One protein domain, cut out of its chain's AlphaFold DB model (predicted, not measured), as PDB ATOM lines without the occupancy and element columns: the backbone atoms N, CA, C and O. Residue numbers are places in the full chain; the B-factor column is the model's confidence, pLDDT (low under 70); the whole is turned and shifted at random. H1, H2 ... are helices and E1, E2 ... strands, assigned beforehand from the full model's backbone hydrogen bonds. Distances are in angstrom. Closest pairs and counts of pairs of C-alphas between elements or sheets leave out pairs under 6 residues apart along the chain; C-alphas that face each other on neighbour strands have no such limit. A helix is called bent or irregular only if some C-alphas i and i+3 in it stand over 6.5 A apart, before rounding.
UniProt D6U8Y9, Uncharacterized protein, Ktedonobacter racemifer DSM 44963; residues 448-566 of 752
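Overview. This is residues 448 to 566 of the 752 residues of an uncharacterized protein of Ktedonobacter racemifer DSM 44963 (UniProt D6U8Y9). A four-stranded antiparallel sheet, with sharp bends in E2 and E4, stands between two parts: H2 and the long H3, crossed at nearly a right angle, and, toward the other end of the longest axis, the short H1 with the unnamed stretch 490 to 508. Residues 532 to 537, of which 536 and 537 belong to H3, stick out at the far end of the H2 and H3 side. The 119 printed residues run E1, E2, H1, E3, H2, H3, E4, three named helices and four named strands in a mixed class; the sheet's order is E1, E4, E2, E3. The whole is compact, with a radius of gyration of the C-alphas of 15.1 A, and flat in outline, spanning 50 by 35 by 18 A.

Along the chain. E1 is residues 448 to 452, 10.8 A long, beginning at C-alpha 448 (133.433, 125.551, 85.790). E2, residues 463 to 470, is 20.8 A long and bends by 58 degrees at residue 466. H1, residues 485 to 489, measures 6.1 A. E3, residues 509 to 515, is 18.1 A long. H2, residues 516 to 527, is 15.5 A long; it is neither bent nor irregular, but only just: C-alphas 524 and 527 are 6.2 A apart. H3, residues 536 to 553, is 25.5 A long and begins at C-alpha 536 (147.160, 128.862, 64.112). E4, residues 557 to 565, is 22.9 A long, bends by 65 degrees at residue 560 and ends at C-alpha 565 (136.389, 128.977, 82.531).

Arrangement. The sheet is twisted, with C-alphas up to 4.3 A off its best plane. Edge strand E1 is antiparallel to E4, with N 449 and O 563 within hydrogen-bond range at 2.7 A. E4 is antiparallel to E2, with N 464 and O 562 at 2.8 A. E2 is antiparallel to edge strand E3, with N 465 and O 514 at 2.8 A. E3, H2, H3 and E4 form a split strand-helix-strand unit, two strands running the same way with helices between them along the chain and E2 between them in the sheet; its crossover is right-handed. H2 only grazes the sheet, with residues 516 to 519; its closest C-alpha pair to E2 is Ala 463 and Gly 516, 5.3 A. H3 only grazes it too, with residues 551 to 553. H2, with residues 522 to 527 alone, touches H3, about perpendicular at 88 degrees; their closest C-alphas, of Tyr 527 and Ala 546, are 5.0 A apart. H1 only grazes the sheet with residues 487 to 488, and is apart from H2 and H3. In H1, H2 and H3 every O i to N i+4 pair is within hydrogen-bond range.

Size, cuts and confidence. The two C-alphas farthest apart, of Ala 493 and Glu 533, are 51.9 A apart. The printed part has no cut. The links from E2 to H1, 14 residues, and from H1 to E3, 19 residues, are long. The mean pLDDT of the printed part is 95.0, and no printed residue is under 70.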
ATOM      1  N   ILE A 448     133.457 126.810  86.556       96.69
ATOM      2  CA  ILE A 448     133.433 125.551  85.790       96.69
ATOM      3  C   ILE A 448     132.789 125.792  84.418       96.69
ATOM      4  O   ILE A 448     131.725 126.399  84.306       96.69
ATOM      5  N   ALA A 449     133.430 125.327  83.346       96.94
ATOM      6  CA  ALA A 449     132.888 125.321  81.986       96.94
ATOM      7  C   ALA A 449     132.110 124.028  81.690       96.94
ATOM      8  O   ALA A 449     131.053 124.090  81.070       96.94
ATOM      9  N   ALA A 450     132.624 122.885  82.153       97.19
ATOM     10  CA  ALA A 450     131.958 121.586  82.103       97.19
ATOM     11  C   ALA A 450     132.478 120.666  83.220       97.19
ATOM     12  O   ALA A 450     133.672 120.672  83.514       97.19
ATOM     13  N   GLU A 451     131.594 119.850  83.788       97.50
ATOM     14  CA  GLU A 451     131.928 118.660  84.576       97.50
ATOM     15  C   GLU A 451     131.143 117.502  83.940       97.50
ATOM     16  O   GLU A 451     129.917 117.471  84.036       97.50
ATOM     17  N   ASP A 452     131.815 116.632  83.178       97.81
ATOM     18  CA  ASP A 452     131.170 115.546  82.419       97.81
ATOM     19  C   ASP A 452     132.065 114.293  82.280       97.81
ATOM     20  O   ASP A 452     133.258 114.318  82.584       97.81
ATOM     21  N   GLU A 453     131.474 113.179  81.837       98.06
ATOM     22  CA  GLU A 453     132.143 111.877  81.642       98.06
ATOM     23  C   GLU A 453     132.566 111.632  80.178       98.06
ATOM     24  O   GLU A 453     132.643 110.489  79.721       98.06
ATOM     25  N   LYS A 454     132.800 112.689  79.384       97.44
ATOM     26  CA  LYS A 454     133.151 112.506  77.968       97.44
ATOM     27  C   LYS A 454     134.621 112.145  77.781       97.44
ATOM     28  O   LYS A 454     135.513 112.808  78.309       97.44
ATOM     29  N   ASP A 455     134.854 111.170  76.905       97.38
ATOM     30  CA  ASP A 455     136.173 110.708  76.457       97.38
ATOM     31  C   ASP A 455     136.813 111.709  75.461       97.38
ATOM     32  O   ASP A 455     137.086 111.417  74.298       97.38
ATOM     33  N   GLU A 456     136.939 112.967  75.895       95.81
ATOM     34  CA  GLU A 456     137.238 114.139  75.067       95.81
ATOM     35  C   GLU A 456     138.242 115.071  75.777       95.81
ATOM     36  O   GLU A 456     137.898 115.789  76.725       95.81
ATOM     37  N   TYR A 457     139.470 115.151  75.265       96.25
ATOM     38  CA  TYR A 457     140.453 116.135  75.724       96.25
ATOM     39  C   TYR A 457     140.104 117.541  75.208       96.25
ATOM     40  O   TYR A 457     140.016 117.759  74.000       96.25
ATOM     41  N   ALA A 458     139.946 118.514  76.110       94.50
ATOM     42  CA  ALA A 458     139.564 119.892  75.770       94.50
ATOM     43  C   ALA A 458     140.737 120.755  75.247       94.50
ATOM     44  O   ALA A 458     140.578 121.956  75.017       94.50
ATOM     45  N   GLY A 459     141.921 120.164  75.047       91.19
ATOM     46  CA  GLY A 459     143.107 120.858  74.553       91.19
ATOM     47  C   GLY A 459     143.782 121.735  75.612       91.19
ATOM     48  O   GLY A 459     143.705 121.470  76.812       91.19
ATOM     49  N   LYS A 460     144.454 122.800  75.151       89.00
ATOM     50  CA  LYS A 460     145.291 123.702  75.966       89.00
ATOM     51  C   LYS A 460     144.485 124.706  76.801       89.00
ATOM     52  O   LYS A 460     144.680 125.917  76.704       89.00
ATOM     53  N   VAL A 461     143.573 124.195  77.620       92.81
ATOM     54  CA  VAL A 461     142.768 124.951  78.589       92.81
ATOM     55  C   VAL A 461     143.031 124.430  80.006       92.81
ATOM     56  O   VAL A 461     143.412 123.270  80.164       92.81
ATOM     57  N   PRO A 462     142.831 125.240  81.064       95.25
ATOM     58  CA  PRO A 462     142.818 124.730  82.430       95.25
ATOM     59  C   PRO A 462     141.691 123.705  82.591       95.25
ATOM     60  O   PRO A 462     140.511 124.042  82.482       95.25
ATOM     61  N   ALA A 463     142.060 122.450  82.818       97.25
ATOM     62  CA  ALA A 463     141.133 121.340  82.970       97.25
ATOM     63  C   ALA A 463     141.811 120.176  83.696       97.25
ATOM     64  O   ALA A 463     143.005 119.953  83.514       97.25
ATOM     65  N   ARG A 464     141.040 119.411  84.465       97.75
ATOM     66  CA  ARG A 464     141.467 118.183  85.148       97.75
ATOM     67  C   ARG A 464     140.718 116.993  84.572       97.75
ATOM     68  O   ARG A 464     139.531 117.110  84.286       97.75
ATOM     69  N   TYR A 465     141.393 115.860  84.427       98.38
ATOM     70  CA  TYR A 465     140.866 114.664  83.774       98.38
ATOM     71  C   TYR A 465     141.116 113.439  84.652       98.38
ATOM     72  O   TYR A 465     142.270 113.154  84.973       98.38
ATOM     73  N   ARG A 466     140.072 112.680  85.000       98.50
ATOM     74  CA  ARG A 466     140.249 111.315  85.503       98.50
ATOM     75  C   ARG A 466     140.542 110.435  84.301       98.50
ATOM     76  O   ARG A 466     139.687 110.270  83.431       98.50
ATOM     77  N   ILE A 467     141.755 109.909  84.230       98.56
ATOM     78  CA  ILE A 467     142.225 109.086  83.119       98.56
ATOM     79  C   ILE A 467     142.478 107.657  83.576       98.56
ATOM     80  O   ILE A 467     143.034 107.428  84.648       98.56
ATOM     81  N   ARG A 468     142.136 106.701  82.713       98.75
ATOM     82  CA  ARG A 468     142.762 105.379  82.688       98.75
ATOM     83  C   ARG A 468     143.854 105.410  81.630       98.75
ATOM     84  O   ARG A 468     143.587 105.848  80.515       98.75
ATOM     85  N   TYR A 469     145.059 104.967  81.958       98.69
ATOM     86  CA  TYR A 469     146.182 104.953  81.019       98.69
ATOM     87  C   TYR A 469     147.039 103.702  81.201       98.69
ATOM     88  O   TYR A 469     147.082 103.119  82.283       98.69
ATOM     89  N   THR A 470     147.746 103.303  80.149       98.69
ATOM     90  CA  THR A 470     148.735 102.221  80.157       98.69
ATOM     91  C   THR A 470     150.107 102.809  79.852       98.69
ATOM     92  O   THR A 470     150.274 103.490  78.841       98.69
ATOM     93  N   VAL A 471     151.114 102.543  80.686       98.38
ATOM     94  CA  VAL A 471     152.494 102.928  80.342       98.38
ATOM     95  C   VAL A 471     152.926 102.091  79.128       98.38
ATOM     96  O   VAL A 471     152.784 100.867  79.183       98.38
ATOM     97  N   PRO A 472     153.438 102.673  78.026       98.25
ATOM     98  CA  PRO A 472     153.805 101.892  76.848       98.25
ATOM     99  C   PRO A 472     154.847 100.819  77.190       98.25
ATOM    100  O   PRO A 472     155.816 101.098  77.889       98.25
ATOM    101  N   ALA A 473     154.697  99.601  76.659       97.62
ATOM    102  CA  ALA A 473     155.646  98.504  76.906       97.62
ATOM    103  C   ALA A 473     157.083  98.818  76.425       97.62
ATOM    104  O   ALA A 473     158.050  98.228  76.894       97.62
ATOM    105  N   THR A 474     157.226  99.777  75.506       96.31
ATOM    106  CA  THR A 474     158.500 100.295  74.988       96.31
ATOM    107  C   THR A 474     158.997 101.555  75.713       96.31
ATOM    108  O   THR A 474     159.999 102.136  75.302       96.31
ATOM    109  N   TRP A 475     158.331 102.011  76.780       97.00
ATOM    110  CA  TRP A 475     158.720 103.228  77.498       97.00
ATOM    111  C   TRP A 475     159.964 102.996  78.362       97.00
ATOM    112  O   TRP A 475     159.932 102.243  79.328       97.00
ATOM    113  N   GLN A 476     161.064 103.670  78.024       96.00
ATOM    114  CA  GLN A 476     162.354 103.567  78.723       96.00
ATOM    115  C   GLN A 476     162.735 104.903  79.383       96.00
ATOM    116  O   GLN A 476     163.836 105.419  79.198       96.00
ATOM    117  N   HIS A 477     161.787 105.527  80.094       97.38
ATOM    118  CA  HIS A 477     161.999 106.822  80.752       97.38
ATOM    119  C   HIS A 477     161.212 106.958  82.073       97.38
ATOM    120  O   HIS A 477     160.523 106.025  82.490       97.38
ATOM    121  N   VAL A 478     161.320 108.103  82.758       97.31
ATOM    122  CA  VAL A 478     160.542 108.402  83.978       97.31
ATOM    123  C   VAL A 478     159.039 108.458  83.676       97.31
ATOM    124  O   VAL A 478     158.638 108.661  82.526       97.31
ATOM    125  N   GLY A 479     158.190 108.284  84.691       97.06
ATOM    126  CA  GLY A 479     156.747 108.458  84.520       97.06
ATOM    127  C   GLY A 479     156.333 109.913  84.316       97.06
ATOM    128  O   GLY A 479     157.104 110.838  84.589       97.06
ATOM    129  N   VAL A 480     155.098 110.118  83.855       96.38
ATOM    130  CA  VAL A 480     154.516 111.458  83.641       96.38
ATOM    131  C   VAL A 480     153.362 111.736  84.595       96.38
ATOM    132  O   VAL A 480     153.374 112.759  85.275       96.38
ATOM    133  N   PHE A 481     152.380 110.838  84.655       97.06
ATOM    134  CA  PHE A 481     151.178 111.049  85.453       97.06
ATOM    135  C   PHE A 481     151.405 110.662  86.915       97.06
ATOM    136  O   PHE A 481     151.806 109.539  87.225       97.06
ATOM    137  N   MET A 482     151.123 111.614  87.800       96.12
ATOM    138  CA  MET A 482     151.091 111.426  89.245       96.12
ATOM    139  C   MET A 482     149.933 110.483  89.602       96.12
ATOM    140  O   MET A 482     148.787 110.781  89.280       96.12
ATOM    141  N   THR A 483     150.220 109.356  90.246       96.25
ATOM    142  CA  THR A 483     149.255 108.290  90.574       96.25
ATOM    143  C   THR A 483     149.368 107.939  92.062       96.25
ATOM    144  O   THR A 483     150.494 107.948  92.568       96.25
ATOM    145  N   PRO A 484     148.265 107.651  92.785       95.12
ATOM    146  CA  PRO A 484     148.329 107.206  94.180       95.12
ATOM    147  C   PRO A 484     149.282 106.016  94.335       95.12
ATOM    148  O   PRO A 484     149.245 105.077  93.534       95.12
ATOM    149  N   ARG A 485     150.206 106.078  95.301       94.50
ATOM    150  CA  ARG A 485     151.312 105.110  95.385       94.50
ATOM    151  C   ARG A 485     150.815 103.710  95.748       94.50
ATOM    152  O   ARG A 485     151.309 102.741  95.176       94.50
ATOM    153  N   ASP A 486     149.791 103.609  96.588       94.44
ATOM    154  CA  ASP A 486     149.080 102.365  96.909       94.44
ATOM    155  C   ASP A 486     148.478 101.676  95.671       94.44
ATOM    156  O   ASP A 486     148.586 100.458  95.536       94.44
ATOM    157  N   ALA A 487     147.943 102.433  94.709       93.94
ATOM    158  CA  ALA A 487     147.462 101.905  93.428       93.94
ATOM    159  C   ALA A 487     148.594 101.385  92.510       93.94
ATOM    160  O   ALA A 487     148.337 100.634  91.565       93.94
ATOM    161  N   VAL A 488     149.854 101.748  92.783       95.75
ATOM    162  CA  VAL A 488     151.039 101.279  92.039       95.75
ATOM    163  C   VAL A 488     151.723 100.098  92.735       95.75
ATOM    164  O   VAL A 488     152.148  99.157  92.053       95.75
ATOM    165  N   THR A 489     151.810 100.120  94.068       94.12
ATOM    166  CA  THR A 489     152.493  99.109  94.901       94.12
ATOM    167  C   THR A 489     151.578  97.993  95.410       94.12
ATOM    168  O   THR A 489     152.070  96.923  95.762       94.12
ATOM    169  N   GLY A 490     150.266  98.235  95.482       93.31
ATOM    170  CA  GLY A 490     149.287  97.361  96.130       93.31
ATOM    171  C   GLY A 490     149.267  97.445  97.664       93.31
ATOM    172  O   GLY A 490     148.650  96.589  98.297       93.31
ATOM    173  N   ARG A 491     149.947  98.421  98.289       92.56
ATOM    174  CA  ARG A 491     150.089  98.508  99.756       92.56
ATOM    175  C   ARG A 491     149.302  99.688 100.325       92.56
ATOM    176  O   ARG A 491     149.649 100.835 100.079       92.56
ATOM    177  N   GLN A 492     148.321  99.416 101.187       90.00
ATOM    178  CA  GLN A 492     147.495 100.453 101.833       90.00
ATOM    179  C   GLN A 492     148.307 101.467 102.666       90.00
ATOM    180  O   GLN A 492     147.885 102.612 102.817       90.00
ATOM    181  N   ALA A 493     149.487 101.086 103.166       89.62
ATOM    182  CA  ALA A 493     150.395 101.999 103.864       89.62
ATOM    183  C   ALA A 493     150.902 103.162 102.983       89.62
ATOM    184  O   ALA A 493     151.262 104.204 103.514       89.62
ATOM    185  N   ASP A 494     150.882 103.015 101.652       89.00
ATOM    186  CA  ASP A 494     151.310 104.049 100.701       89.00
ATOM    187  C   ASP A 494     150.167 105.022 100.303       89.00
ATOM    188  O   ASP A 494     150.348 105.858  99.420       89.00
ATOM    189  N   SER A 495     148.976 104.924 100.914       83.75
ATOM    190  CA  SER A 495     147.729 105.598 100.469       83.75
ATOM    191  C   SER A 495     147.673 107.128 100.639       83.75
ATOM    192  O   SER A 495     146.674 107.764 100.297       83.75
ATOM    193  N   HIS A 496     148.744 107.746 101.138       82.88
ATOM    194  CA  HIS A 496     148.914 109.205 101.200       82.88
ATOM    195  C   HIS A 496     150.099 109.707 100.357       82.88
ATOM    196  O   HIS A 496     150.364 110.908 100.298       82.88
ATOM    197  N   GLU A 497     150.783 108.799  99.658       90.12
ATOM    198  CA  GLU A 497     151.923 109.101  98.802       90.12
ATOM    199  C   GLU A 497     151.574 109.032  97.307       90.12
ATOM    200  O   GLU A 497     150.558 108.474  96.889       90.12
ATOM    201  N   TRP A 498     152.466 109.574  96.477       94.19
ATOM    202  CA  TRP A 498     152.308 109.631  95.024       94.19
ATOM    203  C   TRP A 498     153.505 108.995  94.317       94.19
ATOM    204  O   TRP A 498     154.656 109.230  94.680       94.19
ATOM    205  N   ALA A 499     153.230 108.230  93.266       95.56
ATOM    206  CA  ALA A 499     154.216 107.640  92.369       95.56
ATOM    207  C   ALA A 499     154.012 108.136  90.928       95.56
ATOM    208  O   ALA A 499     152.959 108.668  90.577       95.56
ATOM    209  N   TYR A 500     155.020 107.931  90.079       97.31
ATOM    210  CA  TYR A 500     154.995 108.306  88.664       97.31
ATOM    211  C   TYR A 500     155.342 107.077  87.810       97.31
ATOM    212  O   TYR A 500     156.504 106.921  87.431       97.31
ATOM    213  N   PRO A 501     154.366 106.192  87.513       97.62
ATOM    214  CA  PRO A 501     154.592 104.980  86.728       97.62
ATOM    215  C   PRO A 501     155.298 105.248  85.395       97.62
ATOM    216  O   PRO A 501     154.833 106.056  84.583       97.62
ATOM    217  N   GLY A 502     156.422 104.569  85.181       96.62
ATOM    218  CA  GLY A 502     157.332 104.767  84.057       96.62
ATOM    219  C   GLY A 502     157.955 103.451  83.598       96.62
ATOM    220  O   GLY A 502     157.276 102.438  83.490       96.62
ATOM    221  N   GLN A 503     159.255 103.461  83.299       95.94
ATOM    222  CA  GLN A 503     159.994 102.306  82.767       95.94
ATOM    223  C   GLN A 503     159.836 101.002  83.577       95.94
ATOM    224  O   GLN A 503     159.830  99.925  82.987       95.94
ATOM    225  N   GLN A 504     159.701 101.082  84.905       94.75
ATOM    226  CA  GLN A 504     159.519  99.911  85.778       94.75
ATOM    227  C   GLN A 504     158.088  99.342  85.714       94.75
ATOM    228  O   GLN A 504     157.861  98.171  86.011       94.75
ATOM    229  N   GLU A 505     157.129 100.144  85.250       97.38
ATOM    230  CA  GLU A 505     155.712  99.814  85.108       97.38
ATOM    231  C   GLU A 505     155.286  99.651  83.640       97.38
ATOM    232  O   GLU A 505     154.090  99.614  83.345       97.38
ATOM    233  N   ALA A 506     156.238  99.555  82.709       97.50
ATOM    234  CA  ALA A 506     155.971  99.425  81.280       97.50
ATOM    235  C   ALA A 506     155.003  98.257  80.984       97.50
ATOM    236  O   ALA A 506     155.219  97.115  81.385       97.50
ATOM    237  N   GLY A 507     153.905  98.553  80.286       98.00
ATOM    238  CA  GLY A 507     152.807  97.625  80.000       98.00
ATOM    239  C   GLY A 507     151.688  97.568  81.053       98.00
ATOM    240  O   GLY A 507     150.631  97.011  80.756       98.00
ATOM    241  N   ARG A 508     151.863  98.148  82.253       98.25
ATOM    242  CA  ARG A 508     150.824  98.203  83.303       98.25
ATOM    243  C   ARG A 508     149.833  99.348  83.062       98.25
ATOM    244  O   ARG A 508     150.190 100.397  82.522       98.25
ATOM    245  N   THR A 509     148.592  99.142  83.505       98.50
ATOM    246  CA  THR A 509     147.479 100.104  83.417       98.50
ATOM    247  C   THR A 509     147.132 100.653  84.798       98.50
ATOM    248  O   THR A 509     147.089  99.887  85.759       98.50
ATOM    249  N   PHE A 510     146.843 101.952  84.879       98.38
ATOM    250  CA  PHE A 510     146.513 102.680  86.107       98.38
ATOM    251  C   PHE A 510     145.331 103.635  85.885       98.38
ATOM    252  O   PHE A 510     144.996 103.961  84.743       98.38
ATOM    253  N   GLU A 511     144.727 104.114  86.975       97.75
ATOM    254  CA  GLU A 511     143.810 105.259  86.969       97.75
ATOM    255  C   GLU A 511     144.335 106.375  87.872       97.75
ATOM    256  O   GLU A 511     144.855 106.109  88.954       97.75
ATOM    257  N   THR A 512     144.193 107.627  87.437       97.50
ATOM    258  CA  THR A 512     144.516 108.808  88.251       97.50
ATOM    259  C   THR A 512     143.795 110.058  87.739       97.50
ATOM    260  O   THR A 512     143.188 110.044  86.667       97.50
ATOM    261  N   TRP A 513     143.886 111.162  88.480       97.69
ATOM    262  CA  TRP A 513     143.582 112.497  87.972       97.69
ATOM    263  C   TRP A 513     144.854 113.165  87.447       97.69
ATOM    264  O   TRP A 513     145.785 113.419  88.206       97.69
ATOM    265  N   ALA A 514     144.860 113.500  86.159       97.12
ATOM    266  CA  ALA A 514     145.900 114.301  85.527       97.12
ATOM    267  C   ALA A 514     145.358 115.691  85.179       97.12
ATOM    268  O   ALA A 514     144.227 115.844  84.706       97.12
ATOM    269  N   ASP A 515     146.171 116.719  85.379       96.75
ATOM    270  CA  ASP A 515     145.860 118.062  84.906       96.75
ATOM    271  C   ASP A 515     146.202 118.191  83.414       96.75
ATOM    272  O   ASP A 515     147.128 117.554  82.901       96.75
ATOM    273  N   GLY A 516     145.488 119.058  82.697       96.38
ATOM    274  CA  GLY A 516     145.652 119.233  81.253       96.38
ATOM    275  C   GLY A 516     147.081 119.587  80.852       96.38
ATOM    276  O   GLY A 516     147.518 119.160  79.789       96.38
ATOM    277  N   ALA A 517     147.820 120.276  81.733       96.31
ATOM    278  CA  ALA A 517     149.234 120.612  81.582       96.31
ATOM    279  C   ALA A 517     150.174 119.388  81.598       96.31
ATOM    280  O   ALA A 517     151.204 119.405  80.928       96.31
ATOM    281  N   GLU A 518     149.841 118.333  82.344       96.81
ATOM    282  CA  GLU A 518     150.649 117.107  82.447       96.81
ATOM    283  C   GLU A 518     150.465 116.237  81.195       96.81
ATOM    284  O   GLU A 518     151.441 115.730  80.640       96.81
ATOM    285  N   ILE A 519     149.234 116.176  80.674       97.00
ATOM    286  CA  ILE A 519     148.931 115.625  79.343       97.00
ATOM    287  C   ILE A 519     149.664 116.437  78.258       97.00
ATOM    288  O   ILE A 519     150.317 115.866  77.383       97.00
ATOM    289  N   ASP A 520     149.634 117.770  78.355       95.44
ATOM    290  CA  ASP A 520     150.315 118.678  77.427       95.44
ATOM    291  C   ASP A 520     151.832 118.432  77.377       95.44
ATOM    292  O   ASP A 520     152.431 118.466  76.299       95.44
ATOM    293  N   ALA A 521     152.457 118.150  78.528       94.62
ATOM    294  CA  ALA A 521     153.884 117.844  78.613       94.62
ATOM    295  C   ALA A 521     154.243 116.534  77.894       94.62
ATOM    296  O   ALA A 521     155.265 116.488  77.204       94.62
ATOM    297  N   LEU A 522     153.405 115.493  77.983       94.75
ATOM    298  CA  LEU A 522     153.617 114.239  77.250       94.75
ATOM    299  C   LEU A 522     153.464 114.436  75.735       94.75
ATOM    300  O   LEU A 522     154.325 114.001  74.969       94.75
ATOM    301  N   ILE A 523     152.413 115.146  75.304       94.31
ATOM    302  CA  ILE A 523     152.179 115.450  73.884       94.31
ATOM    303  C   ILE A 523     153.389 116.208  73.320       94.31
ATOM    304  O   ILE A 523     153.967 115.803  72.310       94.31
ATOM    305  N   GLN A 524     153.806 117.288  73.988       90.69
ATOM    306  CA  GLN A 524     154.856 118.188  73.499       90.69
ATOM    307  C   GLN A 524     156.273 117.597  73.537       90.69
ATOM    308  O   GLN A 524     157.098 118.002  72.726       90.69
ATOM    309  N   SER A 525     156.571 116.653  74.437       86.62
ATOM    310  CA  SER A 525     157.925 116.077  74.574       86.62
ATOM    311  C   SER A 525     158.184 114.831  73.718       86.62
ATOM    312  O   SER A 525     159.339 114.412  73.595       86.62
ATOM    313  N   ARG A 526     157.136 114.207  73.156       87.38
ATOM    314  CA  ARG A 526     157.256 112.926  72.431       87.38
ATOM    315  C   ARG A 526     156.466 112.820  71.122       87.38
ATOM    316  O   ARG A 526     156.917 112.101  70.235       87.38
ATOM    317  N   TYR A 527     155.320 113.493  70.981       87.12
ATOM    318  CA  TYR A 527     154.378 113.234  69.876       87.12
ATOM    319  C   TYR A 527     154.071 114.454  68.998       87.12
ATOM    320  O   TYR A 527     153.606 114.295  67.867       87.12
ATOM    321  N   TYR A 528     154.323 115.667  69.496       87.06
ATOM    322  CA  TYR A 528     154.160 116.902  68.740       87.06
ATOM    323  C   TYR A 528     155.344 117.146  67.806       87.06
ATOM    324  O   TYR A 528     156.499 117.172  68.223       87.06
ATOM    325  N   GLN A 529     155.031 117.403  66.540       87.06
ATOM    326  CA  GLN A 529     155.956 117.939  65.551       87.06
ATOM    327  C   GLN A 529     155.391 119.286  65.103       87.06
ATOM    328  O   GLN A 529     154.186 119.402  64.861       87.06
ATOM    329  N   ALA A 530     156.236 120.315  65.031       86.62
ATOM    330  CA  ALA A 530     155.800 121.616  64.543       86.62
ATOM    331  C   ALA A 530     155.437 121.515  63.046       86.62
ATOM    332  O   ALA A 530     156.200 120.909  62.290       86.62
ATOM    333  N   PRO A 531     154.298 122.078  62.604       90.19
ATOM    334  CA  PRO A 531     153.987 122.171  61.182       90.19
ATOM    335  C   PRO A 531     154.980 123.104  60.476       90.19
ATOM    336  O   PRO A 531     155.509 124.030  61.089       90.19
ATOM    337  N   ALA A 532     155.197 122.883  59.176       90.31
ATOM    338  CA  ALA A 532     156.023 123.767  58.350       90.31
ATOM    339  C   ALA A 532     155.390 125.162  58.163       90.31
ATOM    340  O   ALA A 532     156.099 126.155  58.036       90.31
ATOM    341  N   GLU A 533     154.058 125.242  58.179       91.69
ATOM    342  CA  GLU A 533     153.313 126.501  58.178       91.69
ATOM    343  C   GLU A 533     153.102 127.016  59.608       91.69
ATOM    344  O   GLU A 533     152.439 126.361  60.418       91.69
ATOM    345  N   ASP A 534     153.576 128.228  59.912       91.31
ATOM    346  CA  ASP A 534     153.208 128.930  61.150       91.31
ATOM    347  C   ASP A 534     151.830 129.606  61.018       91.31
ATOM    348  O   ASP A 534     151.688 130.830  61.043       91.31
ATOM    349  N   THR A 535     150.793 128.784  60.854       94.50
ATOM    350  CA  THR A 535     149.395 129.200  61.014       94.50
ATOM    351  C   THR A 535     148.824 128.618  62.304       94.50
ATOM    352  O   THR A 535     149.227 127.551  62.783       94.50
ATOM    353  N   LYS A 536     147.858 129.322  62.901       91.62
ATOM    354  CA  LYS A 536     147.160 128.862  64.112       91.62
ATOM    355  C   LYS A 536     146.406 127.555  63.833       91.62
ATOM    356  O   LYS A 536     146.353 126.672  64.686       91.62
ATOM    357  N   GLU A 537     145.878 127.433  62.624       93.94
ATOM    358  CA  GLU A 537     145.081 126.324  62.121       93.94
ATOM    359  C   GLU A 537     145.962 125.086  61.883       93.94
ATOM    360  O   GLU A 537     145.640 124.013  62.399       93.94
ATOM    361  N   ALA A 538     147.126 125.232  61.234       92.25
ATOM    362  CA  ALA A 538     148.100 124.143  61.106       92.25
ATOM    363  C   ALA A 538     148.643 123.701  62.473       92.25
ATOM    364  O   ALA A 538     148.730 122.500  62.741       92.25
ATOM    365  N   LYS A 539     148.941 124.641  63.385       92.12
ATOM    366  CA  LYS A 539     149.356 124.322  64.765       92.12
ATOM    367  C   LYS A 539     148.271 123.558  65.533       92.12
ATOM    368  O   LYS A 539     148.591 122.593  66.228       92.12
ATOM    369  N   ALA A 540     146.997 123.922  65.380       90.81
ATOM    370  CA  ALA A 540     145.873 123.208  65.990       90.81
ATOM    371  C   ALA A 540     145.677 121.799  65.396       90.81
ATOM    372  O   ALA A 540     145.465 120.840  66.145       90.81
ATOM    373  N   ALA A 541     145.801 121.642  64.075       92.19
ATOM    374  CA  ALA A 541     145.707 120.346  63.402       92.19
ATOM    375  C   ALA A 541     146.866 119.407  63.789       92.19
ATOM    376  O   ALA A 541     146.633 118.262  64.187       92.19
ATOM    377  N   ALA A 542     148.108 119.905  63.764       92.50
ATOM    378  CA  ALA A 542     149.297 119.171  64.195       92.50
ATOM    379  C   ALA A 542     149.194 118.737  65.666       92.50
ATOM    380  O   ALA A 542     149.464 117.581  65.994       92.50
ATOM    381  N   TYR A 543     148.720 119.624  66.545       93.00
ATOM    382  CA  TYR A 543     148.497 119.306  67.955       93.00
ATOM    383  C   TYR A 543     147.379 118.271  68.168       93.00
ATOM    384  O   TYR A 543     147.539 117.353  68.968       93.00
ATOM    385  N   THR A 544     146.284 118.347  67.406       93.44
ATOM    386  CA  THR A 544     145.197 117.348  67.450       93.44
ATOM    387  C   THR A 544     145.680 115.966  66.994       93.44
ATOM    388  O   THR A 544     145.331 114.951  67.598       93.44
ATOM    389  N   SER A 545     146.529 115.915  65.963       94.31
ATOM    390  CA  SER A 545     147.196 114.688  65.506       94.31
ATOM    391  C   SER A 545     148.149 114.125  66.570       94.31
ATOM    392  O   SER A 545     148.137 112.925  66.846       94.31
ATOM    393  N   ALA A 546     148.922 114.991  67.232       95.12
ATOM    394  CA  ALA A 546     149.822 114.614  68.319       95.12
ATOM    395  C   ALA A 546     149.077 114.072  69.552       95.12
ATOM    396  O   ALA A 546     149.511 113.072  70.124       95.12
ATOM    397  N   TRP A 547     147.937 114.668  69.932       95.62
ATOM    398  CA  TRP A 547     147.078 114.137  70.997       95.62
ATOM    399  C   TRP A 547     146.590 112.722  70.675       95.62
ATOM    400  O   TRP A 547     146.788 111.835  71.497       95.62
ATOM    401  N   ARG A 548     146.041 112.476  69.474       95.88
ATOM    402  CA  ARG A 548     145.578 111.131  69.074       95.88
ATOM    403  C   ARG A 548     146.697 110.093  69.196       95.88
ATOM    404  O   ARG A 548     146.552 109.141  69.949       95.88
ATOM    405  N   LYS A 549     147.868 110.364  68.603       96.25
ATOM    406  CA  LYS A 549     149.065 109.506  68.726       96.25
ATOM    407  C   LYS A 549     149.480 109.253  70.182       96.25
ATOM    408  O   LYS A 549     149.935 108.158  70.502       96.25
ATOM    409  N   THR A 550     149.337 110.255  71.054       95.88
ATOM    410  CA  THR A 550     149.624 110.130  72.492       95.88
ATOM    411  C   THR A 550     148.617 109.202  73.169       95.88
ATOM    412  O   THR A 550     149.020 108.266  73.858       95.88
ATOM    413  N   ALA A 551     147.322 109.439  72.946       96.19
ATOM    414  CA  ALA A 551     146.228 108.661  73.513       96.19
ATOM    415  C   ALA A 551     146.258 107.199  73.044       96.19
ATOM    416  O   ALA A 551     146.121 106.308  73.875       96.19
ATOM    417  N   ASP A 552     146.537 106.945  71.763       97.06
ATOM    418  CA  ASP A 552     146.691 105.595  71.209       97.06
ATOM    419  C   ASP A 552     147.885 104.861  71.848       97.06
ATOM    420  O   ASP A 552     147.752 103.737  72.338       97.06
ATOM    421  N   ALA A 553     149.060 105.506  71.894       97.12
ATOM    422  CA  ALA A 553     150.294 104.895  72.392       97.12
ATOM    423  C   ALA A 553     150.259 104.597  73.902       97.12
ATOM    424  O   ALA A 553     150.761 103.559  74.332       97.12
ATOM    425  N   TRP A 554     149.657 105.489  74.694       97.94
ATOM    426  CA  TRP A 554     149.490 105.352  76.149       97.94
ATOM    427  C   TRP A 554     148.123 104.775  76.552       97.94
ATOM    428  O   TRP A 554     147.799 104.737  77.738       97.94
ATOM    429  N   ARG A 555     147.298 104.353  75.582       98.12
ATOM    430  CA  ARG A 555     145.921 103.859  75.781       98.12
ATOM    431  C   ARG A 555     145.112 104.733  76.751       98.12
ATOM    432  O   ARG A 555     144.449 104.222  77.653       98.12
ATOM    433  N   ILE A 556     145.225 106.054  76.600       98.38
ATOM    434  CA  ILE A 556     144.586 107.022  77.495       98.38
ATOM    435  C   ILE A 556     143.101 107.075  77.163       98.38
ATOM    436  O   ILE A 556     142.721 107.515  76.081       98.38
ATOM    437  N   LYS A 557     142.278 106.683  78.132       98.56
ATOM    438  CA  LYS A 557     140.842 106.925  78.143       98.56
ATOM    439  C   LYS A 557     140.512 107.968  79.204       98.56
ATOM    440  O   LYS A 557     140.861 107.783  80.371       98.56
ATOM    441  N   ILE A 558     139.809 109.028  78.821       98.62
ATOM    442  CA  ILE A 558     139.227 109.979  79.770       98.62
ATOM    443  C   ILE A 558     137.913 109.372  80.280       98.62
ATOM    444  O   ILE A 558     137.042 108.970  79.511       98.62
ATOM    445  N   LEU A 559     137.806 109.252  81.601       98.62
ATOM    446  CA  LEU A 559     136.637 108.729  82.313       98.62
ATOM    447  C   LEU A 559     135.755 109.853  82.863       98.62
ATOM    448  O   LEU A 559     134.578 109.646  83.130       98.62
ATOM    449  N   GLU A 560     136.351 111.020  83.097       98.38
ATOM    450  CA  GLU A 560     135.733 112.173  83.742       98.38
ATOM    451  C   GLU A 560     136.593 113.406  83.460       98.38
ATOM    452  O   GLU A 560     137.822 113.301  83.422       98.38
ATOM    453  N   ARG A 561     135.987 114.582  83.309       98.00
ATOM    454  CA  ARG A 561     136.725 115.842  83.184       98.00
ATOM    455  C   ARG A 561     136.027 117.000  83.882       98.00
ATOM    456  O   ARG A 561     134.804 117.101  83.885       98.00
ATOM    457  N   ILE A 562     136.839 117.910  84.406       98.31
ATOM    458  CA  ILE A 562     136.450 119.218  84.927       98.31
ATOM    459  C   ILE A 562     137.181 120.245  84.065       98.31
ATOM    460  O   ILE A 562     138.395 120.401  84.184       98.31
ATOM    461  N   VAL A 563     136.470 120.922  83.169       98.25
ATOM    462  CA  VAL A 563     137.018 121.990  82.319       98.25
ATOM    463  C   VAL A 563     136.675 123.326  82.964       98.25
ATOM    464  O   VAL A 563     135.515 123.549  83.304       98.25
ATOM    465  N   PHE A 564     137.642 124.228  83.128       97.56
ATOM    466  CA  PHE A 564     137.425 125.518  83.789       97.56
ATOM    467  C   PHE A 564     137.247 126.672  82.794       97.56
ATOM    468  O   PHE A 564     137.876 126.721  81.736       97.56
ATOM    469  N   LYS A 565     136.424 127.656  83.170       95.62
ATOM    470  CA  LYS A 565     136.389 128.977  82.531       95.62
ATOM    471  C   LYS A 565     137.601 129.793  82.993       95.62
ATOM    472  O   LYS A 565     138.015 129.697  84.148       95.62
ATOM    473  N   VAL A 566     138.130 130.635  82.107       92.81
ATOM    474  CA  VAL A 566     139.164 131.634  82.419       92.81
ATOM    475  C   VAL A 566     138.687 132.985  81.908       92.81
ATOM    476  O   VAL A 566     138.643 133.202  80.697       92.81
TER     477      VAL A 566